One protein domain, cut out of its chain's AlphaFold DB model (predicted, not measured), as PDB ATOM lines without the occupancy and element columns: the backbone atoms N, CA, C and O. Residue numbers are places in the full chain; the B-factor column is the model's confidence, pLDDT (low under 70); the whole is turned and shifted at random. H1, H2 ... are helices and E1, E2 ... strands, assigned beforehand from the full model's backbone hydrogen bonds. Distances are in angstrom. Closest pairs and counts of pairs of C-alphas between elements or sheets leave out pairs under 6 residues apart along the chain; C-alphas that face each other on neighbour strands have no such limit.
ATOM      1  N   LYS A 101      20.406  33.270  33.935       93.94
ATOM      2  CA  LYS A 101      21.541  32.638  33.232       93.94
ATOM      3  C   LYS A 101      21.088  31.783  32.049       93.94
ATOM      4  O   LYS A 101      21.723  31.798  31.003       93.94
ATOM      5  N   GLU A 102      19.986  31.058  32.213       93.19
ATOM      6  CA  GLU A 102      19.385  30.207  31.178       93.19
ATOM      7  C   GLU A 102      18.595  31.008  30.118       93.19
ATOM      8  O   GLU A 102      18.086  30.424  29.161       93.19
ATOM      9  N   GLY A 103      18.466  32.333  30.273       91.81
ATOM     10  CA  GLY A 103      17.756  33.208  29.334       91.81
ATOM     11  C   GLY A 103      16.226  33.136  29.413       91.81
ATOM     12  O   GLY A 103      15.538  33.636  28.525       91.81
ATOM     13  N   TYR A 104      15.666  32.522  30.460       91.75
ATOM     14  CA  TYR A 104      14.218  32.505  30.700       91.75
ATOM     15  C   TYR A 104      13.693  33.817  31.292       91.75
ATOM     16  O   TYR A 104      12.524  34.146  31.088       91.75
ATOM     17  N   LEU A 105      14.543  34.544  32.019       92.19
ATOM     18  CA  LEU A 105      14.275  35.864  32.590       92.19
ATOM     19  C   LEU A 105      15.304  36.874  32.077       92.19
ATOM     20  O   LEU A 105      16.393  36.497  31.644       92.19
ATOM     21  N   SER A 106      14.973  38.162  32.154       90.38
ATOM     22  CA  SER A 106      15.865  39.241  31.721       90.38
ATOM     23  C   SER A 106      16.419  40.004  32.926       90.38
ATOM     24  O   SER A 106      15.699  40.168  33.918       90.38
ATOM     25  N   PRO A 107      17.667  40.507  32.859       91.12
ATOM     26  CA  PRO A 107      18.165  41.480  33.825       91.12
ATOM     27  C   PRO A 107      17.209  42.668  33.949       91.12
ATOM     28  O   PRO A 107      16.608  43.081  32.960       91.12
ATOM     29  N   PHE A 108      17.084  43.222  35.149       93.50
ATOM     30  CA  PHE A 108      16.157  44.315  35.454       93.50
ATOM     31  C   PHE A 108      16.860  45.391  36.284       93.50
ATOM     32  O   PHE A 108      17.994  45.191  36.725       93.50
ATOM     33  N   LYS A 109      16.213  46.537  36.506       95.00
ATOM     34  CA  LYS A 109      16.811  47.649  37.265       95.00
ATOM     35  C   LYS A 109      16.161  47.839  38.625       95.00
ATOM     36  O   LYS A 109      14.958  47.650  38.775       95.00
ATOM     37  N   VAL A 110      16.948  48.293  39.596       96.38
ATOM     38  CA  VAL A 110      16.446  48.820  40.870       96.38
ATOM     39  C   VAL A 110      16.901  50.262  41.028       96.38
ATOM     40  O   VAL A 110      18.098  50.542  40.970       96.38
ATOM     41  N   ARG A 111      15.944  51.161  41.264       96.31
ATOM     42  CA  ARG A 111      16.167  52.572  41.584       96.31
ATOM     43  C   ARG A 111      15.604  52.865  42.967       96.31
ATOM     44  O   ARG A 111      14.398  52.788  43.162       96.31
ATOM     45  N   SER A 112      16.464  53.178  43.927       95.50
ATOM     46  CA  SER A 112      16.058  53.547  45.282       95.50
ATOM     47  C   SER A 112      16.083  55.060  45.438       95.50
ATOM     48  O   SER A 112      17.106  55.691  45.162       95.50
ATOM     49  N   PHE A 113      14.975  55.636  45.893       94.19
ATOM     50  CA  PHE A 113      14.837  57.058  46.169       94.19
ATOM     51  C   PHE A 113      14.612  57.283  47.665       94.19
ATOM     52  O   PHE A 113      13.847  56.575  48.318       94.19
ATOM     53  N   ALA A 114      15.257  58.311  48.210       88.31
ATOM     54  CA  ALA A 114      14.983  58.779  49.558       88.31
ATOM     55  C   ALA A 114      13.716  59.642  49.566       88.31
ATOM     56  O   ALA A 114      13.667  60.688  48.915       88.31
ATOM     57  N   CYS A 115      12.734  59.222  50.361       83.12
ATOM     58  CA  CYS A 115      11.525  59.978  50.665       83.12
ATOM     59  C   CYS A 115      11.572  60.468  52.114       83.12
ATOM     60  O   CYS A 115      11.736  59.672  53.035       83.12
ATOM     61  N   ASN A 116      11.386  61.773  52.322       75.38
ATOM     62  CA  ASN A 116      11.405  62.359  53.668       75.38
ATOM     63  C   ASN A 116      10.052  62.247  54.387       75.38
ATOM     64  O   ASN A 116       9.995  62.366  55.610       75.38
ATOM     65  N   THR A 117       8.964  62.008  53.649       76.94
ATOM     66  CA  THR A 117       7.639  61.858  54.249       76.94
ATOM     67  C   THR A 117       7.458  60.449  54.820       76.94
ATOM     68  O   THR A 117       7.577  59.474  54.068       76.94
ATOM     69  N   PRO A 118       7.089  60.304  56.107       77.94
ATOM     70  CA  PRO A 118       6.817  59.001  56.698       77.94
ATOM     71  C   PRO A 118       5.719  58.222  55.961       77.94
ATOM     72  O   PRO A 118       4.756  58.796  55.454       77.94
ATOM     73  N   VAL A 119       5.834  56.892  55.958       79.62
ATOM     74  CA  VAL A 119       4.933  55.965  55.241       79.62
ATOM     75  C   VAL A 119       3.474  56.058  55.721       79.62
ATOM     76  O   VAL A 119       2.547  55.842  54.948       79.62
ATOM     77  N   PHE A 120       3.240  56.427  56.982       79.31
ATOM     78  CA  PHE A 120       1.890  56.557  57.546       79.31
ATOM     79  C   PHE A 120       1.171  57.864  57.169       79.31
ATOM     80  O   PHE A 120      -0.010  57.997  57.482       79.31
ATOM     81  N   ARG A 121       1.860  58.821  56.529       82.75
ATOM     82  CA  ARG A 121       1.289  60.102  56.081       82.75
ATOM     83  C   ARG A 121       1.066  60.112  54.576       82.75
ATOM     84  O   ARG A 121       1.867  59.548  53.828       82.75
ATOM     85  N   LEU A 122       0.027  60.816  54.134       84.44
ATOM     86  CA  LEU A 122      -0.163  61.144  52.722       84.44
ATOM     87  C   LEU A 122       0.807  62.267  52.314       84.44
ATOM     88  O   LEU A 122       0.914  63.285  53.000       84.44
ATOM     89  N   SER A 123       1.516  62.067  51.202       86.75
ATOM     90  CA  SER A 123       2.490  63.013  50.649       86.75
ATOM     91  C   SER A 123       2.115  63.349  49.213       86.75
ATOM     92  O   SER A 123       2.178  62.471  48.352       86.75
ATOM     93  N   SER A 124       1.754  64.604  48.937       86.12
ATOM     94  CA  SER A 124       1.472  65.042  47.564       86.12
ATOM     95  C   SER A 124       2.694  64.866  46.666       86.12
ATOM     96  O   SER A 124       2.567  64.254  45.618       86.12
ATOM     97  N   ALA A 125       3.896  65.246  47.119       87.75
ATOM     98  CA  ALA A 125       5.109  65.084  46.309       87.75
ATOM     99  C   ALA A 125       5.414  63.616  45.968       87.75
ATOM    100  O   ALA A 125       5.899  63.333  44.877       87.75
ATOM    101  N   ARG A 126       5.126  62.669  46.877       90.38
ATOM    102  CA  ARG A 126       5.274  61.235  46.579       90.38
ATOM    103  C   ARG A 126       4.230  60.772  45.570       90.38
ATOM    104  O   ARG A 126       4.583  60.049  44.648       90.38
ATOM    105  N   VAL A 127       2.976  61.195  45.723       90.94
ATOM    106  CA  VAL A 127       1.899  60.887  44.770       90.94
ATOM    107  C   VAL A 127       2.207  61.461  43.386       90.94
ATOM    108  O   VAL A 127       2.073  60.746  42.403       90.94
ATOM    109  N   ASP A 128       2.655  62.713  43.302       91.00
ATOM    110  CA  ASP A 128       3.001  63.376  42.043       91.00
ATOM    111  C   ASP A 128       4.220  62.713  41.388       91.00
ATOM    112  O   ASP A 128       4.220  62.465  40.185       91.00
ATOM    113  N   PHE A 129       5.225  62.327  42.182       92.12
ATOM    114  CA  PHE A 129       6.357  61.538  41.701       92.12
ATOM    115  C   PHE A 129       5.917  60.177  41.152       92.12
ATOM    116  O   PHE A 129       6.329  59.795  40.064       92.12
ATOM    117  N   ILE A 130       5.058  59.451  41.872       93.00
ATOM    118  CA  ILE A 130       4.496  58.173  41.413       93.00
ATOM    119  C   ILE A 130       3.715  58.367  40.107       93.00
ATOM    120  O   ILE A 130       3.876  57.579  39.183       93.00
ATOM    121  N   ALA A 131       2.916  59.430  40.020       90.81
ATOM    122  CA  ALA A 131       2.119  59.760  38.843       90.81
ATOM    123  C   ALA A 131       2.959  60.177  37.624       90.81
ATOM    124  O   ALA A 131       2.436  60.183  36.518       90.81
ATOM    125  N   SER A 132       4.240  60.516  37.809       91.12
ATOM    126  CA  SER A 132       5.154  60.836  36.705       91.12
ATOM    127  C   SER A 132       5.637  59.616  35.913       91.12
ATOM    128  O   SER A 132       6.289  59.787  34.885       91.12
ATOM    129  N   PHE A 133       5.355  58.397  36.386       88.50
ATOM    130  CA  PHE A 133       5.699  57.170  35.675       88.50
ATOM    131  C   PHE A 133       4.503  56.692  34.866       88.50
ATOM    132  O   PHE A 133       3.460  56.360  35.433       88.50
ATOM    133  N   ASP A 134       4.691  56.602  33.554       77.62
ATOM    134  CA  ASP A 134       3.729  55.958  32.668       77.62
ATOM    135  C   ASP A 134       3.633  54.465  33.025       77.62
ATOM    136  O   ASP A 134       4.652  53.800  33.232       77.62
ATOM    137  N   GLU A 135       2.404  53.950  33.127       80.19
ATOM    138  CA  GLU A 135       2.107  52.516  33.303       80.19
ATOM    139  C   GLU A 135       2.884  51.848  34.461       80.19
ATOM    140  O   GLU A 135       3.624  50.872  34.300       80.19
ATOM    141  N   ALA A 136       2.715  52.390  35.673       87.62
ATOM    142  CA  ALA A 136       3.323  51.855  36.888       87.62
ATOM    143  C   ALA A 136       2.342  51.050  37.754       87.62
ATOM    144  O   ALA A 136       1.232  51.494  38.052       87.62
ATOM    145  N   LEU A 137       2.812  49.906  38.258       91.50
ATOM    146  CA  LEU A 137       2.147  49.155  39.320       91.50
ATOM    147  C   LEU A 137       2.651  49.640  40.675       91.50
ATOM    148  O   LEU A 137       3.849  49.560  40.963       91.50
ATOM    149  N   VAL A 138       1.747  50.098  41.535       93.19
ATOM    150  CA  VAL A 138       2.135  50.753  42.787       93.19
ATOM    151  C   VAL A 138       1.684  49.957  43.997       93.19
ATOM    152  O   VAL A 138       0.499  49.703  44.198       93.19
ATOM    153  N   LEU A 139       2.643  49.628  44.861       93.19
ATOM    154  CA  LEU A 139       2.385  49.265  46.246       93.19
ATOM    155  C   LEU A 139       2.409  50.549  47.093       93.19
ATOM    156  O   LEU A 139       3.500  51.048  47.387       93.19
ATOM    157  N   PRO A 140       1.247  51.096  47.486       92.62
ATOM    158  CA  PRO A 140       1.161  52.412  48.103       92.62
ATOM    159  C   PRO A 140       1.725  52.397  49.524       92.62
ATOM    160  O   PRO A 140       1.782  51.351  50.180       92.62
ATOM    161  N   ALA A 141       2.095  53.575  50.028       90.50
ATOM    162  CA  ALA A 141       2.578  53.738  51.394       90.50
ATOM    163  C   ALA A 141       1.533  53.279  52.429       90.50
ATOM    164  O   ALA A 141       1.851  52.611  53.416       90.50
ATOM    165  N   ASN A 142       0.268  53.618  52.177       89.19
ATOM    166  CA  ASN A 142      -0.884  53.316  53.019       89.19
ATOM    167  C   ASN A 142      -2.184  53.330  52.188       89.19
ATOM    168  O   ASN A 142      -2.167  53.611  50.989       89.19
ATOM    169  N   GLU A 143      -3.312  53.010  52.821       88.94
ATOM    170  CA  GLU A 143      -4.615  52.909  52.146       88.94
ATOM    171  C   GLU A 143      -5.097  54.238  51.550       88.94
ATOM    172  O   GLU A 143      -5.652  54.248  50.451       88.94
ATOM    173  N   GLU A 144      -4.845  55.353  52.238       88.69
ATOM    174  CA  GLU A 144      -5.268  56.686  51.802       88.69
ATOM    175  C   GLU A 144      -4.502  57.131  50.551       88.69
ATOM    176  O   GLU A 144      -5.102  57.570  49.571       88.69
ATOM    177  N   GLU A 145      -3.183  56.925  50.525       90.25
ATOM    178  CA  GLU A 145      -2.381  57.129  49.317       90.25
ATOM    179  C   GLU A 145      -2.852  56.229  48.171       90.25
ATOM    180  O   GLU A 145      -3.011  56.695  47.045       90.25
ATOM    181  N   GLY A 146      -3.161  54.962  48.465       91.31
ATOM    182  CA  GLY A 146      -3.736  54.046  47.482       91.31
ATOM    183  C   GLY A 146      -5.055  54.558  46.894       91.31
ATOM    184  O   GLY A 146      -5.286  54.417  45.696       91.31
ATOM    185  N   ARG A 147      -5.916  55.189  47.700       91.44
ATOM    186  CA  ARG A 147      -7.164  55.808  47.226       91.44
ATOM    187  C   ARG A 147      -6.892  56.978  46.280       91.44
ATOM    188  O   ARG A 147      -7.484  57.031  45.206       91.44
ATOM    189  N   VAL A 148      -5.982  57.880  46.650       92.31
ATOM    190  CA  VAL A 148      -5.619  59.041  45.819       92.31
ATOM    191  C   VAL A 148      -5.008  58.604  44.487       92.31
ATOM    192  O   VAL A 148      -5.378  59.139  43.446       92.31
ATOM    193  N   LEU A 149      -4.119  57.608  44.502       92.75
ATOM    194  CA  LEU A 149      -3.498  57.067  43.291       92.75
ATOM    195  C   LEU A 149      -4.537  56.447  42.344       92.75
ATOM    196  O   LEU A 149      -4.544  56.774  41.159       92.75
ATOM    197  N   ARG A 150      -5.477  55.645  42.865       93.06
ATOM    198  CA  ARG A 150      -6.574  55.084  42.051       93.06
ATOM    199  C   ARG A 150      -7.447  56.167  41.422       93.06
ATOM    200  O   ARG A 150      -7.806  56.047  40.257       93.06
ATOM    201  N   ASN A 151      -7.746  57.241  42.156       93.12
ATOM    202  CA  ASN A 151      -8.513  58.374  41.621       93.12
ATOM    203  C   ASN A 151      -7.786  59.098  40.475       93.12
ATOM    204  O   ASN A 151      -8.427  59.778  39.682       93.12
ATOM    205  N   ARG A 152      -6.460  58.945  40.377       91.44
ATOM    206  CA  ARG A 152      -5.638  59.441  39.264       91.44
ATOM    207  C   ARG A 152      -5.435  58.403  38.151       91.44
ATOM    208  O   ARG A 152      -4.607  58.621  37.277       91.44
ATOM    209  N   GLY A 153      -6.158  57.281  38.185       89.12
ATOM    210  CA  GLY A 153      -6.049  56.207  37.192       89.12
ATOM    211  C   GLY A 153      -4.818  55.312  37.351       89.12
ATOM    212  O   GLY A 153      -4.538  54.516  36.463       89.12
ATOM    213  N   ILE A 154      -4.085  55.413  38.464       90.50
ATOM    214  CA  ILE A 154      -2.871  54.621  38.703       90.50
ATOM    215  C   ILE A 154      -3.249  53.261  39.290       90.50
ATOM    216  O   ILE A 154      -4.026  53.171  40.249       90.50
ATOM    217  N   GLU A 155      -2.666  52.195  38.742       90.44
ATOM    218  CA  GLU A 155      -2.930  50.832  39.189       90.44
ATOM    219  C   GLU A 155      -2.243  50.547  40.533       90.44
ATOM    220  O   GLU A 155      -1.018  50.516  40.673       90.44
ATOM    221  N   VAL A 156      -3.070  50.324  41.556       91.12
ATOM    222  CA  VAL A 156      -2.633  50.033  42.923       91.12
ATOM    223  C   VAL A 156      -2.797  48.552  43.217       91.12
ATOM    224  O   VAL A 156      -3.908  48.024  43.150       91.12
ATOM    225  N   ILE A 157      -1.712  47.914  43.644       89.75
ATOM    226  CA  ILE A 157      -1.657  46.476  43.907       89.75
ATOM    227  C   ILE A 157      -1.483  46.158  45.393       89.75
ATOM    228  O   ILE A 157      -0.934  46.936  46.177       89.75
ATOM    229  N   ASP A 158      -1.955  44.972  45.776       86.19
ATOM    230  CA  ASP A 158      -1.655  44.347  47.064       86.19
ATOM    231  C   ASP A 158      -0.584  43.273  46.851       86.19
ATOM    232  O   ASP A 158      -0.577  42.592  45.825       86.19
ATOM    233  N   VAL A 159       0.284  43.077  47.846       83.38
ATOM    234  CA  VAL A 159       1.322  42.037  47.849       83.38
ATOM    235  C   VAL A 159       0.753  40.661  47.496       83.38
ATOM    236  O   VAL A 159       1.424  39.891  46.821       83.38
ATOM    237  N   PHE A 160      -0.475  40.340  47.914       79.44
ATOM    238  CA  PHE A 160      -1.090  39.037  47.639       79.44
ATOM    239  C   PHE A 160      -2.095  39.042  46.483       79.44
ATOM    240  O   PHE A 160      -2.606  37.983  46.137       79.44
ATOM    241  N   LYS A 161      -2.359  40.198  45.860       77.06
ATOM    242  CA  LYS A 161      -3.273  40.335  44.713       77.06
ATOM    243  C   LYS A 161      -2.562  41.023  43.562       77.06
ATOM    244  O   LYS A 161      -2.862  42.157  43.199       77.06
ATOM    245  N   VAL A 162      -1.570  40.323  43.038       70.88
ATOM    246  CA  VAL A 162      -0.691  40.834  41.996       70.88
ATOM    247  C   VAL A 162      -1.209  40.401  40.614       70.88
ATOM    248  O   VAL A 162      -1.562  39.226  40.456       70.88
ATOM    249  N   PRO A 163      -1.267  41.304  39.615       69.38
ATOM    250  CA  PRO A 163      -1.733  40.976  38.269       69.38
ATOM    251  C   PRO A 163      -0.868  39.902  37.593       69.38
ATOM    252  O   PRO A 163       0.328  39.768  37.847       69.38
ATOM    253  N   GLN A 164      -1.495  39.104  36.719       61.03
ATOM    254  CA  GLN A 164      -0.878  37.905  36.128       61.03
ATOM    255  C   GLN A 164       0.128  38.193  35.003       61.03
ATOM    256  O   GLN A 164       0.866  37.299  34.587       61.03
ATOM    257  N   SER A 165       0.106  39.414  34.473       55.53
ATOM    258  CA  SER A 165       0.946  39.851  33.369       55.53
ATOM    259  C   SER A 165       1.161  41.352  33.493       55.53
ATOM    260  O   SER A 165       0.357  42.111  32.959       55.53
ATOM    261  N   PRO A 166       2.216  41.820  34.175       55.72
ATOM    262  CA  PRO A 166       2.720  43.137  33.861       55.72
ATOM    263  C   PRO A 166       3.327  43.014  32.468       55.72
ATOM    264  O   PRO A 166       4.417  42.457  32.282       55.72
ATOM    265  N   GLU A 167       2.593  43.481  31.467       55.78
ATOM    266  CA  GLU A 167       3.263  43.991  30.286       55.78
ATOM    267  C   GLU A 167       4.166  45.123  30.791       55.78
ATOM    268  O   GLU A 167       3.717  46.038  31.465       55.78
ATOM    269  N   LYS A 168       5.474  44.890  30.661       57.56
ATOM    270  CA  LYS A 168       6.616  45.769  30.956       57.56
ATOM    271  C   LYS A 168       6.250  47.149  31.538       57.56
ATOM    272  O   LYS A 168       5.857  48.036  30.799       57.56
ATOM    273  N   GLY A 169       6.530  47.353  32.825       76.56
ATOM    274  CA  GLY A 169       6.353  48.645  33.490       76.56
ATOM    275  C   GLY A 169       7.233  48.805  34.732       76.56
ATOM    276  O   GLY A 169       8.020  47.917  35.092       76.56
ATOM    277  N   ALA A 170       7.113  49.961  35.382       89.88
ATOM    278  CA  ALA A 170       7.746  50.222  36.669       89.88
ATOM    279  C   ALA A 170       6.910  49.628  37.816       89.88
ATOM    280  O   ALA A 170       5.694  49.779  37.864       89.88
ATOM    281  N   VAL A 171       7.568  48.980  38.776       93.06
ATOM    282  CA  VAL A 171       6.949  48.500  40.018       93.06
ATOM    283  C   VAL A 171       7.405  49.412  41.143       93.06
ATOM    284  O   VAL A 171       8.580  49.396  41.518       93.06
ATOM    285  N   ILE A 172       6.494  50.215  41.683       94.81
ATOM    286  CA  ILE A 172       6.815  51.222  42.691       94.81
ATOM    287  C   ILE A 172       6.470  50.702  44.085       94.81
ATOM    288  O   ILE A 172       5.328  50.353  44.374       94.81
ATOM    289  N   LEU A 173       7.462  50.674  44.976       94.88
ATOM    290  CA  LEU A 173       7.325  50.262  46.371       94.88
ATOM    291  C   LEU A 173       7.353  51.498  47.278       94.88
ATOM    292  O   LEU A 173       8.421  51.966  47.670       94.88
ATOM    293  N   ALA A 174       6.178  52.020  47.636       93.50
ATOM    294  CA  ALA A 174       6.039  53.190  48.509       93.50
ATOM    295  C   ALA A 174       6.020  52.866  50.015       93.50
ATOM    296  O   ALA A 174       5.971  53.769  50.849       93.50
ATOM    297  N   ARG A 175       6.131  51.583  50.386       91.38
ATOM    298  CA  ARG A 175       6.292  51.128  51.776       91.38
ATOM    299  C   ARG A 175       7.350  50.045  51.918       91.38
ATOM    300  O   ARG A 175       7.646  49.309  50.977       91.38
ATOM    301  N   LYS A 176       7.893  49.936  53.132       91.12
ATOM    302  CA  LYS A 176       8.814  48.865  53.501       91.12
ATOM    303  C   LYS A 176       8.027  47.572  53.670       91.12
ATOM    304  O   LYS A 176       7.060  47.534  54.432       91.12
ATOM    305  N   LEU A 177       8.442  46.526  52.973       93.06
ATOM    306  CA  LEU A 177       7.880  45.189  53.118       93.06
ATOM    307  C   LEU A 177       8.413  44.547  54.396       93.06
ATOM    308  O   LEU A 177       9.563  44.763  54.785       93.06
ATOM    309  N   LYS A 178       7.576  43.767  55.086       92.31
ATOM    310  CA  LYS A 178       7.956  43.202  56.390       92.31
ATOM    311  C   LYS A 178       8.789  41.934  56.257       92.31
ATOM    312  O   LYS A 178       9.435  41.531  57.220       92.31
ATOM    313  N   SER A 179       8.773  41.280  55.095       94.94
ATOM    314  CA  SER A 179       9.428  39.986  54.909       94.94
ATOM    315  C   SER A 179       9.993  39.783  53.500       94.94
ATOM    316  O   SER A 179       9.442  40.284  52.521       94.94
ATOM    317  N   GLN A 180      11.067  38.989  53.394       96.81
ATOM    318  CA  GLN A 180      11.672  38.622  52.106       96.81
ATOM    319  C   GLN A 180      10.665  37.965  51.139       96.81
ATOM    320  O   GLN A 180      10.676  38.322  49.966       96.81
ATOM    321  N   PRO A 181       9.760  37.059  51.570       96.44
ATOM    322  CA  PRO A 181       8.743  36.494  50.682       96.44
ATOM    323  C   PRO A 181       7.808  37.543  50.063       96.44
ATOM    324  O   PRO A 181       7.524  37.480  48.870       96.44
ATOM    325  N   ALA A 182       7.381  38.542  50.844       94.75
ATOM    326  CA  ALA A 182       6.571  39.648  50.335       94.75
ATOM    327  C   ALA A 182       7.344  40.472  49.292       94.75
ATOM    328  O   ALA A 182       6.803  40.811  48.241       94.75
ATOM    329  N   TYR A 183       8.634  40.725  49.541       96.06
ATOM    330  CA  TYR A 183       9.516  41.362  48.563       96.06
ATOM    331  C   TYR A 183       9.652  40.547  47.280       96.06
ATOM    332  O   TYR A 183       9.473  41.099  46.200       96.06
ATOM    333  N   LEU A 184       9.884  39.237  47.372       95.75
ATOM    334  CA  LEU A 184       9.997  38.360  46.203       95.75
ATOM    335  C   LEU A 184       8.721  38.320  45.358       95.75
ATOM    336  O   LEU A 184       8.801  38.244  44.131       95.75
ATOM    337  N   GLN A 185       7.554  38.415  45.996       93.19
ATOM    338  CA  GLN A 185       6.281  38.504  45.290       93.19
ATOM    339  C   GLN A 185       6.202  39.771  44.431       93.19
ATOM    340  O   GLN A 185       5.885  39.680  43.249       93.19
ATOM    341  N   MET A 186       6.576  40.927  44.983       92.75
ATOM    342  CA  MET A 186       6.615  42.192  44.238       92.75
ATOM    343  C   MET A 186       7.722  42.207  43.181       92.75
ATOM    344  O   MET A 186       7.503  42.597  42.038       92.75
ATOM    345  N   ARG A 187       8.908  41.717  43.552       93.56
ATOM    346  CA  ARG A 187      10.083  41.592  42.684       93.56
ATOM    347  C   ARG A 187       9.771  40.801  41.421       93.56
ATOM    348  O   ARG A 187      10.279  41.144  40.359       93.56
ATOM    349  N   SER A 188       8.929  39.769  41.522       91.94
ATOM    350  CA  SER A 188       8.576  38.901  40.394       91.94
ATOM    351  C   SER A 188       8.024  39.649  39.175       91.94
ATOM    352  O   SER A 188       8.240  39.212  38.046       91.94
ATOM    353  N   LEU A 189       7.402  40.808  39.399       89.69
ATOM    354  CA  LEU A 189       6.815  41.649  38.360       89.69
ATOM    355  C   LEU A 189       7.857  42.383  37.514       89.69
ATOM    356  O   LEU A 189       7.584  42.726  36.369       89.69
ATOM    357  N   ALA A 190       9.066  42.582  38.042       90.75
ATOM    358  CA  ALA A 190      10.155  43.247  37.330       90.75
ATOM    359  C   ALA A 190      11.088  42.271  36.589       90.75
ATOM    360  O   ALA A 190      11.892  42.704  35.766       90.75
ATOM    361  N   LEU A 191      10.980  40.952  36.817       89.00
ATOM    362  CA  LEU A 191      11.934  39.941  36.316       89.00
ATOM    363  C   LEU A 191      11.945  39.738  34.789       89.00
ATOM    364  O   LEU A 191      12.715  38.929  34.269       89.00
ATOM    365  N   ARG A 192      11.113  40.476  34.051       86.94
ATOM    366  CA  ARG A 192      11.044  40.471  32.580       86.94
ATOM    367  C   ARG A 192      11.621  41.747  31.966       86.94
ATOM    368  O   ARG A 192      11.113  42.245  30.965       86.94
ATOM    369  N   GLY A 193      12.679  42.275  32.584       86.31
ATOM    370  CA  GLY A 193      13.358  43.491  32.130       86.31
ATOM    371  C   GLY A 193      12.705  44.792  32.591       86.31
ATOM    372  O   GLY A 193      12.910  45.825  31.962       86.31
ATOM    373  N   GLY A 194      11.905  44.741  33.659       91.50
ATOM    374  CA  GLY A 194      11.248  45.911  34.236       91.50
ATOM    375  C   GLY A 194      12.162  46.732  35.150       91.50
ATOM    376  O   GLY A 194      13.386  46.560  35.195       91.50
ATOM    377  N   VAL A 195      11.546  47.627  35.921       93.75
ATOM    378  CA  VAL A 195      12.242  48.477  36.898       93.75
ATOM    379  C   VAL A 195      11.516  48.413  38.235       93.75
ATOM    380  O   VAL A 195      10.314  48.643  38.291       93.75
ATOM    381  N   ILE A 196      12.237  48.146  39.321       95.00
ATOM    382  CA  ILE A 196      11.736  48.375  40.680       95.00
ATOM    383  C   ILE A 196      12.135  49.784  41.099       95.00
ATOM    384  O   ILE A 196      13.320  50.119  41.126       95.00
ATOM    385  N   ILE A 197      11.148  50.591  41.466       95.69
ATOM    386  CA  ILE A 197      11.333  51.917  42.045       95.69
ATOM    387  C   ILE A 197      11.021  51.807  43.532       95.69
ATOM    388  O   ILE A 197       9.876  51.641  43.939       95.69
ATOM    389  N   ASP A 198      12.050  51.865  44.358       95.38
ATOM    390  CA  ASP A 198      11.941  51.696  45.798       95.38
ATOM    391  C   ASP A 198      11.975  53.052  46.502       95.38
ATOM    392  O   ASP A 198      12.999  53.728  46.520       95.38
ATOM    393  N   LEU A 199      10.856  53.438  47.106       94.12
ATOM    394  CA  LEU A 199      10.709  54.693  47.844       94.12
ATOM    395  C   LEU A 199      10.792  54.493  49.363       94.12
ATOM    396  O   LEU A 199      10.565  55.436  50.123       94.12
ATOM    397  N   ALA A 200      11.050  53.262  49.817       90.81
ATOM    398  CA  ALA A 200      10.896  52.870  51.214       90.81
ATOM    399  C   ALA A 200      12.031  51.978  51.748       90.81
ATOM    400  O   ALA A 200      11.864  51.296  52.764       90.81
ATOM    401  N   ASN A 201      13.195  52.023  51.097       89.06
ATOM    402  CA  ASN A 201      14.416  51.323  51.495       89.06
ATOM    403  C   ASN A 201      14.248  49.791  51.612       89.06
ATOM    404  O   ASN A 201      14.643  49.161  52.595       89.06
ATOM    405  N   ASN A 202      13.633  49.187  50.596       93.50
ATOM    406  CA  ASN A 202      13.613  47.746  50.355       93.50
ATOM    407  C   ASN A 202      14.861  47.248  49.601       93.50
ATOM    408  O   ASN A 202      15.048  46.039  49.494       93.50
ATOM    409  N   VAL A 203      15.719  48.132  49.076       91.25
ATOM    410  CA  VAL A 203      16.907  47.774  48.268       91.25
ATOM    411  C   VAL A 203      17.847  46.763  48.943       91.25
ATOM    412  O   VAL A 203      18.467  45.949  48.260       91.25
ATOM    413  N   GLU A 204      17.906  46.753  50.279       91.19
ATOM    414  CA  GLU A 204      18.663  45.779  51.080       91.19
ATOM    415  C   GLU A 204      18.140  44.335  50.952       91.19
ATOM    416  O   GLU A 204      18.854  43.388  51.294       91.19
ATOM    417  N   MET A 205      16.891  44.155  50.509       95.19
ATOM    418  CA  MET A 205      16.276  42.852  50.229       95.19
ATOM    419  C   MET A 205      16.654  42.318  48.839       95.19
ATOM    420  O   MET A 205      16.557  41.110  48.618       95.19
ATOM    421  N   GLU A 206      17.150  43.176  47.934       95.50
ATOM    422  CA  GLU A 206      17.732  42.801  46.631       95.50
ATOM    423  C   GLU A 206      19.227  42.473  46.763       95.50
ATOM    424  O   GLU A 206      20.087  42.960  46.022       95.50
ATOM    425  N   GLU A 207      19.550  41.678  47.774       95.25
ATOM    426  CA  GLU A 207      20.831  41.000  47.893       95.25
ATOM    427  C   GLU A 207      20.621  39.566  47.411       95.25
ATOM    428  O   GLU A 207      19.742  38.868  47.923       95.25
ATOM    429  N   TRP A 208      21.416  39.108  46.440       95.75
ATOM    430  CA  TRP A 208      21.204  37.802  45.815       95.75
ATOM    431  C   TRP A 208      21.130  36.648  46.820       95.75
ATOM    432  O   TRP A 208      20.278  35.777  46.678       95.75
ATOM    433  N   THR A 209      21.932  36.671  47.886       96.69
ATOM    434  CA  THR A 209      21.856  35.661  48.948       96.69
ATOM    435  C   THR A 209      20.500  35.649  49.650       96.69
ATOM    436  O   THR A 209      19.930  34.579  49.870       96.69
ATOM    437  N   LYS A 210      19.924  36.817  49.962       97.31
ATOM    438  CA  LYS A 210      18.579  36.909  50.553       97.31
ATOM    439  C   LYS A 210      17.500  36.488  49.561       97.31
ATOM    440  O   LYS A 210      16.572  35.780  49.953       97.31
ATOM    441  N   VAL A 211      17.636  36.875  48.293       98.00
ATOM    442  CA  VAL A 211      16.731  36.468  47.210       98.00
ATOM    443  C   VAL A 211      16.705  34.945  47.091       98.00
ATOM    444  O   VAL A 211      15.650  34.344  47.284       98.00
ATOM    445  N   THR A 212      17.864  34.317  46.898       97.62
ATOM    446  CA  THR A 212      18.005  32.862  46.766       97.62
ATOM    447  C   THR A 212      17.475  32.124  47.995       97.62
ATOM    448  O   THR A 212      16.708  31.172  47.869       97.62
ATOM    449  N   LEU A 213      17.812  32.577  49.207       98.00
ATOM    450  CA  LEU A 213      17.294  31.968  50.437       98.00
ATOM    451  C   LEU A 213      15.771  32.120  50.577       98.00
ATOM    452  O   LEU A 213      15.112  31.211  51.084       98.00
ATOM    453  N   GLY A 214      15.184  33.232  50.126       97.75
ATOM    454  CA  GLY A 214      13.731  33.411  50.096       97.75
ATOM    455  C   GLY A 214      13.037  32.515  49.072       97.75
ATOM    456  O   GLY A 214      12.008  31.917  49.386       97.75
ATOM    457  N   GLU A 215      13.631  32.334  47.895       98.38
ATOM    458  CA  GLU A 215      13.138  31.402  46.876       98.38
ATOM    459  C   GLU A 215      13.183  29.952  47.377       98.38
ATOM    460  O   GLU A 215      12.238  29.192  47.188       98.38
ATOM    461  N   LEU A 216      14.231  29.582  48.114       97.75
ATOM    462  CA  LEU A 216      14.357  28.252  48.711       97.75
ATOM    463  C   LEU A 216      13.456  28.044  49.942       97.75
ATOM    464  O   LEU A 216      13.233  26.904  50.342       97.75
ATOM    465  N   GLY A 217      12.928  29.114  50.546       97.06
ATOM    466  CA  GLY A 217      11.982  29.054  51.664       97.06
ATOM    467  C   GLY A 217      12.587  29.160  53.060       97.06
ATOM    468  O   GLY A 217      12.043  28.597  54.009       97.06
ATOM    469  N   TYR A 218      13.707  29.872  53.192       96.94
ATOM    470  CA  TYR A 218      14.379  30.120  54.469       96.94
ATOM    471  C   TYR A 218      13.593  31.096  55.355       96.94
ATOM    472  O   TYR A 218      13.577  30.966  56.578       96.94
ATOM    473  N   PHE A 219      12.932  32.081  54.741       96.62
ATOM    474  CA  PHE A 219      12.238  33.152  55.452       96.62
ATOM    475  C   PHE A 219      10.752  32.848  55.656       96.62
ATOM    476  O   PHE A 219      10.070  32.297  54.791       96.62
ATOM    477  N   THR A 220      10.230  33.266  56.806       94.81
ATOM    478  CA  THR A 220       8.799  33.206  57.110       94.81
ATOM    479  C   THR A 220       8.069  34.361  56.432       94.81
ATOM    480  O   THR A 220       8.542  35.497  56.444       94.81
ATOM    481  N   LEU A 221       6.894  34.078  55.867       91.75
ATOM    482  CA  LEU A 221       5.990  35.115  55.377       91.75
ATOM    483  C   LEU A 221       5.315  35.805  56.565       91.75
ATOM    484  O   LEU A 221       4.665  35.146  57.378       91.75
ATOM    485  N   LEU A 222       5.461  37.125  56.652       89.75
ATOM    486  CA  LEU A 222       4.792  37.941  57.664       89.75
ATOM    487  C   LEU A 222       3.533  38.584  57.077       89.75
ATOM    488  O   LEU A 222       3.462  38.848  55.879       89.75
ATOM    489  N   LYS A 223       2.527  38.826  57.927       81.94
ATOM    490  CA  LYS A 223       1.317  39.542  57.510       81.94
ATOM    491  C   LYS A 223       1.676  40.977  57.129       81.94
ATOM    492  O   LYS A 223       2.186  41.738  57.956       81.94
ATOM    493  N   GLU A 224       1.353  41.340  55.898       82.00
ATOM    494  CA  GLU A 224       1.439  42.714  55.420       82.00
ATOM    495  C   GLU A 224       0.209  43.496  55.891       82.00
ATOM    496  O   GLU A 224      -0.894  42.964  55.990       82.00
ATOM    497  N   GLY A 225       0.416  44.753  56.265       65.75
ATOM    498  CA  GLY A 225      -0.643  45.611  56.780       65.75
ATOM    499  C   GLY A 225      -0.075  46.953  57.202       65.75
ATOM    500  O   GLY A 225       0.985  47.005  57.841       65.75
ATOM    501  N   THR A 226      -0.778  48.016  56.832       63.28
ATOM    502  CA  THR A 226      -0.432  49.401  57.152       63.28
ATOM    503  C   THR A 226      -1.706  50.143  57.513       63.28
ATOM    504  O   THR A 226      -2.574  50.298  56.661       63.28
ATOM    505  N   THR A 227      -1.802  50.626  58.746       57.88
ATOM    506  CA  THR A 227      -2.775  51.651  59.120       57.88
ATOM    507  C   THR A 227      -2.200  53.010  58.722       57.88
ATOM    508  O   THR A 227      -1.100  53.379  59.136       57.88
ATOM    509  N   GLY A 228      -2.900  53.726  57.844       56.06
ATOM    510  CA  GLY A 228      -2.580  55.115  57.519       56.06
ATOM    511  C   GLY A 228      -3.242  56.064  58.512       56.06
ATOM    512  O   GLY A 228      -4.297  55.750  59.059       56.06
ATOM    513  N   VAL A 229      -2.641  57.232  58.727       57.81
ATOM    514  CA  VAL A 229      -3.303  58.362  59.392       57.81
ATOM    515  C   VAL A 229      -3.581  59.417  58.322       57.81
ATOM    516  O   VAL A 229      -2.715  59.702  57.499       57.81
ATOM    517  N   THR A 230      -4.752  60.055  58.355       56.66
ATOM    518  CA  THR A 230      -5.175  61.152  57.452       56.66
ATOM    519  C   THR A 230      -4.378  62.455  57.617       56.66
ATOM    520  O   THR A 230      -4.787  63.515  57.150       56.66
ATOM    521  N   SER A 231      -3.222  62.416  58.283       62.34
ATOM    522  CA  SER A 231      -2.362  63.586  58.418       62.34
ATOM    523  C   SER A 231      -1.549  63.791  57.139       62.34
ATOM    524  O   SER A 231      -0.724  62.943  56.782       62.34
ATOM    525  N   TYR A 232      -1.759  64.934  56.493       67.25
ATOM    526  CA  TYR A 232      -0.968  65.400  55.360       67.25
ATOM    527  C   TYR A 232       0.406  65.887  55.817       67.25
ATOM    528  O   TYR A 232       0.541  66.529  56.863       67.25
ATOM    529  N   ASP A 233       1.429  65.603  55.018       66.88
ATOM    530  CA  ASP A 233       2.719  66.270  55.162       66.88
ATOM    531  C   ASP A 233       2.643  67.690  54.585       66.88
ATOM    532  O   ASP A 233       2.294  67.873  53.420       66.88
ATOM    533  N   LYS A 234       2.936  68.696  55.416       59.88
ATOM    534  CA  LYS A 234       2.805  70.119  55.060       59.88
ATOM    535  C   LYS A 234       4.003  70.659  54.268       59.88
ATOM    536  O   LYS A 234       3.876  71.727  53.679       59.88
ATOM    537  N   SER A 235       5.125  69.933  54.223       63.94
ATOM    538  CA  SER A 235       6.350  70.371  53.529       63.94
ATOM    539  C   SER A 235       7.030  69.229  52.760       63.94
ATOM    540  O   SER A 235       8.188  68.895  53.039       63.94
ATOM    541  N   PRO A 236       6.336  68.582  51.806       68.25
ATOM    542  CA  PRO A 236       6.866  67.400  51.150       68.25
ATOM    543  C   PRO A 236       8.006  67.784  50.191       68.25
ATOM    544  O   PRO A 236       7.855  68.638  49.320       68.25
ATOM    545  N   LYS A 237       9.171  67.149  50.352       77.50
ATOM    546  CA  LYS A 237      10.287  67.249  49.396       77.50
ATOM    547  C   LYS A 237      10.159  66.150  48.345       77.50
ATOM    548  O   LYS A 237       9.783  65.026  48.686       77.50
ATOM    549  N   ALA A 238      10.516  66.464  47.103       79.12
ATOM    550  CA  ALA A 238      10.546  65.483  46.024       79.12
ATOM    551  C   ALA A 238      11.477  64.298  46.372       79.12
ATOM    552  O   ALA A 238      12.518  64.519  47.006       79.12
ATOM    553  N   PRO A 239      11.128  63.060  45.978       88.38
ATOM    554  CA  PRO A 239      12.013  61.910  46.136       88.38
ATOM    555  C   PRO A 239      13.356  62.122  45.427       88.38
ATOM    556  O   PRO A 239      13.401  62.580  44.286       88.38
ATOM    557  N   ILE A 240      14.461  61.776  46.094       90.50
ATOM    558  CA  ILE A 240      15.825  61.972  45.569       90.50
ATOM    559  C   ILE A 240      16.463  60.615  45.298       90.50
ATOM    560  O   ILE A 240      16.541  59.793  46.211       90.50
ATOM    561  N   LEU A 241      16.961  60.391  44.080       94.38
ATOM    562  CA  LEU A 241      17.659  59.155  43.717       94.38
ATOM    563  C   LEU A 241      18.883  58.945  44.620       94.38
ATOM    564  O   LEU A 241      19.711  59.839  44.792       94.38
ATOM    565  N   LYS A 242      18.988  57.755  45.209       94.81
ATOM    566  CA  LYS A 242      20.110  57.337  46.061       94.81
ATOM    567  C   LYS A 242      20.935  56.235  45.427       94.81
ATOM    568  O   LYS A 242      22.157  56.271  45.509       94.81
ATOM    569  N   VAL A 243      20.268  55.253  44.832       93.56
ATOM    570  CA  VAL A 243      20.914  54.077  44.249       93.56
ATOM    571  C   VAL A 243      20.231  53.758  42.933       93.56
ATOM    572  O   VAL A 243      19.009  53.667  42.887       93.56
ATOM    573  N   GLU A 244      21.013  53.524  41.888       95.81
ATOM    574  CA  GLU A 244      20.563  52.867  40.663       95.81
ATOM    575  C   GLU A 244      21.507  51.700  40.387       95.81
ATOM    576  O   GLU A 244      22.725  51.874  40.377       95.81
ATOM    577  N   LYS A 245      20.956  50.496  40.219       95.00
ATOM    578  CA  LYS A 245      21.741  49.305  39.883       95.00
ATOM    579  C   LYS A 245      21.005  48.399  38.905       95.00
ATOM    580  O   LYS A 245      19.796  48.193  39.026       95.00
ATOM    581  N   ASP A 246      21.767  47.809  37.990       94.44
ATOM    582  CA  ASP A 246      21.321  46.661  37.209       94.44
ATOM    583  C   ASP A 246      21.417  45.395  38.067       94.44
ATOM    584  O   ASP A 246      22.449  45.115  38.682       94.44
ATOM    585  N   VAL A 247      20.361  44.590  38.068       95.25
ATOM    586  CA  VAL A 247      20.357  43.265  38.680       95.25
ATOM    587  C   VAL A 247      20.689  42.233  37.612       95.25
ATOM    588  O   VAL A 247      19.887  41.945  36.722       95.25
ATOM    589  N   LYS A 248      21.900  41.683  37.711       94.44
ATOM    590  CA  LYS A 248      22.444  40.639  36.833       94.44
ATOM    591  C   LYS A 248      22.817  39.409  37.671       94.44
ATOM    592  O   LYS A 248      23.176  39.584  38.839       94.44
TER     593      LYS A 248
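This is residues 101 to 248 of the 437 residues of an uncharacterized protein of Metallosphaera tengchongensis (UniProt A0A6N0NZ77). One twisted sheet of five strands makes a wall, with H3 packed over one face along the strands and H4 beyond H3, about perpendicular to it. H1 and H2 touch each other and only graze the sheet, while a long stretch with no named element, residues 217 to 239, leads from H4 to the edge strand E5. The printed part has 148 residues, with five named strands and four named helices in the order E1 H1 E2 H2 E3 H3 E4 H4 E5; the sheet is mixed, in the order E2 E3 E4 E1 E5. The class is mixed, helices and strands, with 64 residues, under half, in named elements. The whole is compact, with a radius of gyration of the C-alphas of 14.8 A, and elongated, spanning 48 by 30 by 29 A.

E1, residues 108 to 114, is antiparallel to E5, residues 240 to 247, with N 110 and O 245 2.9 A apart, and parallel to E4, residues 195 to 198, with N 111 and O 196 2.8 A apart. H1, residues 124 to 131, only grazes the sheet, with residues 130 to 131. E2, residues 136 to 139, is an edge strand parallel to E3, residues 170 to 173, with N 137 and O 170 2.9 A apart. E1, H1 and E2 form a split strand-helix-strand unit, two strands running the same way with E3 and E4 between them, its crossover right-handed. H2, residues 143 to 151, is only just on the sheet, with 5 pairs of C-alphas within 10 A, and only grazes it. H2 touches H1, the closest C-alphas being those of Val 127 and Leu 149, 6.8 A; they run the same way at a steep tilt of 52 degrees. E2, H2 and E3 form a strand-helix-strand unit, two parallel neighbour strands with a helix between, its crossover left-handed. Residues 155 to 156 pair in parallel with residues 137 to 138 of E2. E3 is parallel to E4, with N 171 and O 195 2.8 A apart. H3, residues 180 to 190, is on one face of the sheet in two layers, a helix over a sheet, at a height of 10.0 A; it lies over E3 and, only just, with 3 C-alphas, over E4. It runs along the strands, at 8 degrees to E3 on the local plane, and E3, H3 and E4 form a second such unit, right-handed. H4, residues 208 to 216, is not on the sheet but touches H3, about perpendicular at 77 degrees, closest at the C-alphas of Pro 181 and Gly 214, 5.9 A. Every O i to N i+4 pair is within hydrogen-bond range in H1, H2 and H4; in H3 5 of 7 are.

E1 begins at C-alpha 108 (16.157, 44.315, 35.454) and is 20.2 A long. H1 measures 10.2 A, E2 9.8 A, H2 12.5 A and E3 9.7 A. H3 begins at C-alpha 180 (11.672, 38.622, 52.106) and is 15.6 A long; E4 measures 9.5 A and H4 12.1 A. E5, 20.4 A long, ends at C-alpha 247 (20.357, 43.265, 38.680).

The two C-alphas farthest apart, those of Glu 102 and Lys 234, are 49.4 A apart, and the printed part has no cut. The links from H2 to E3 and from H4 to E5 are long, with 18 and 23 residues. The mean pLDDT of the printed part is 87.1; residues 163 to 168 and 225 to 236 are under 70.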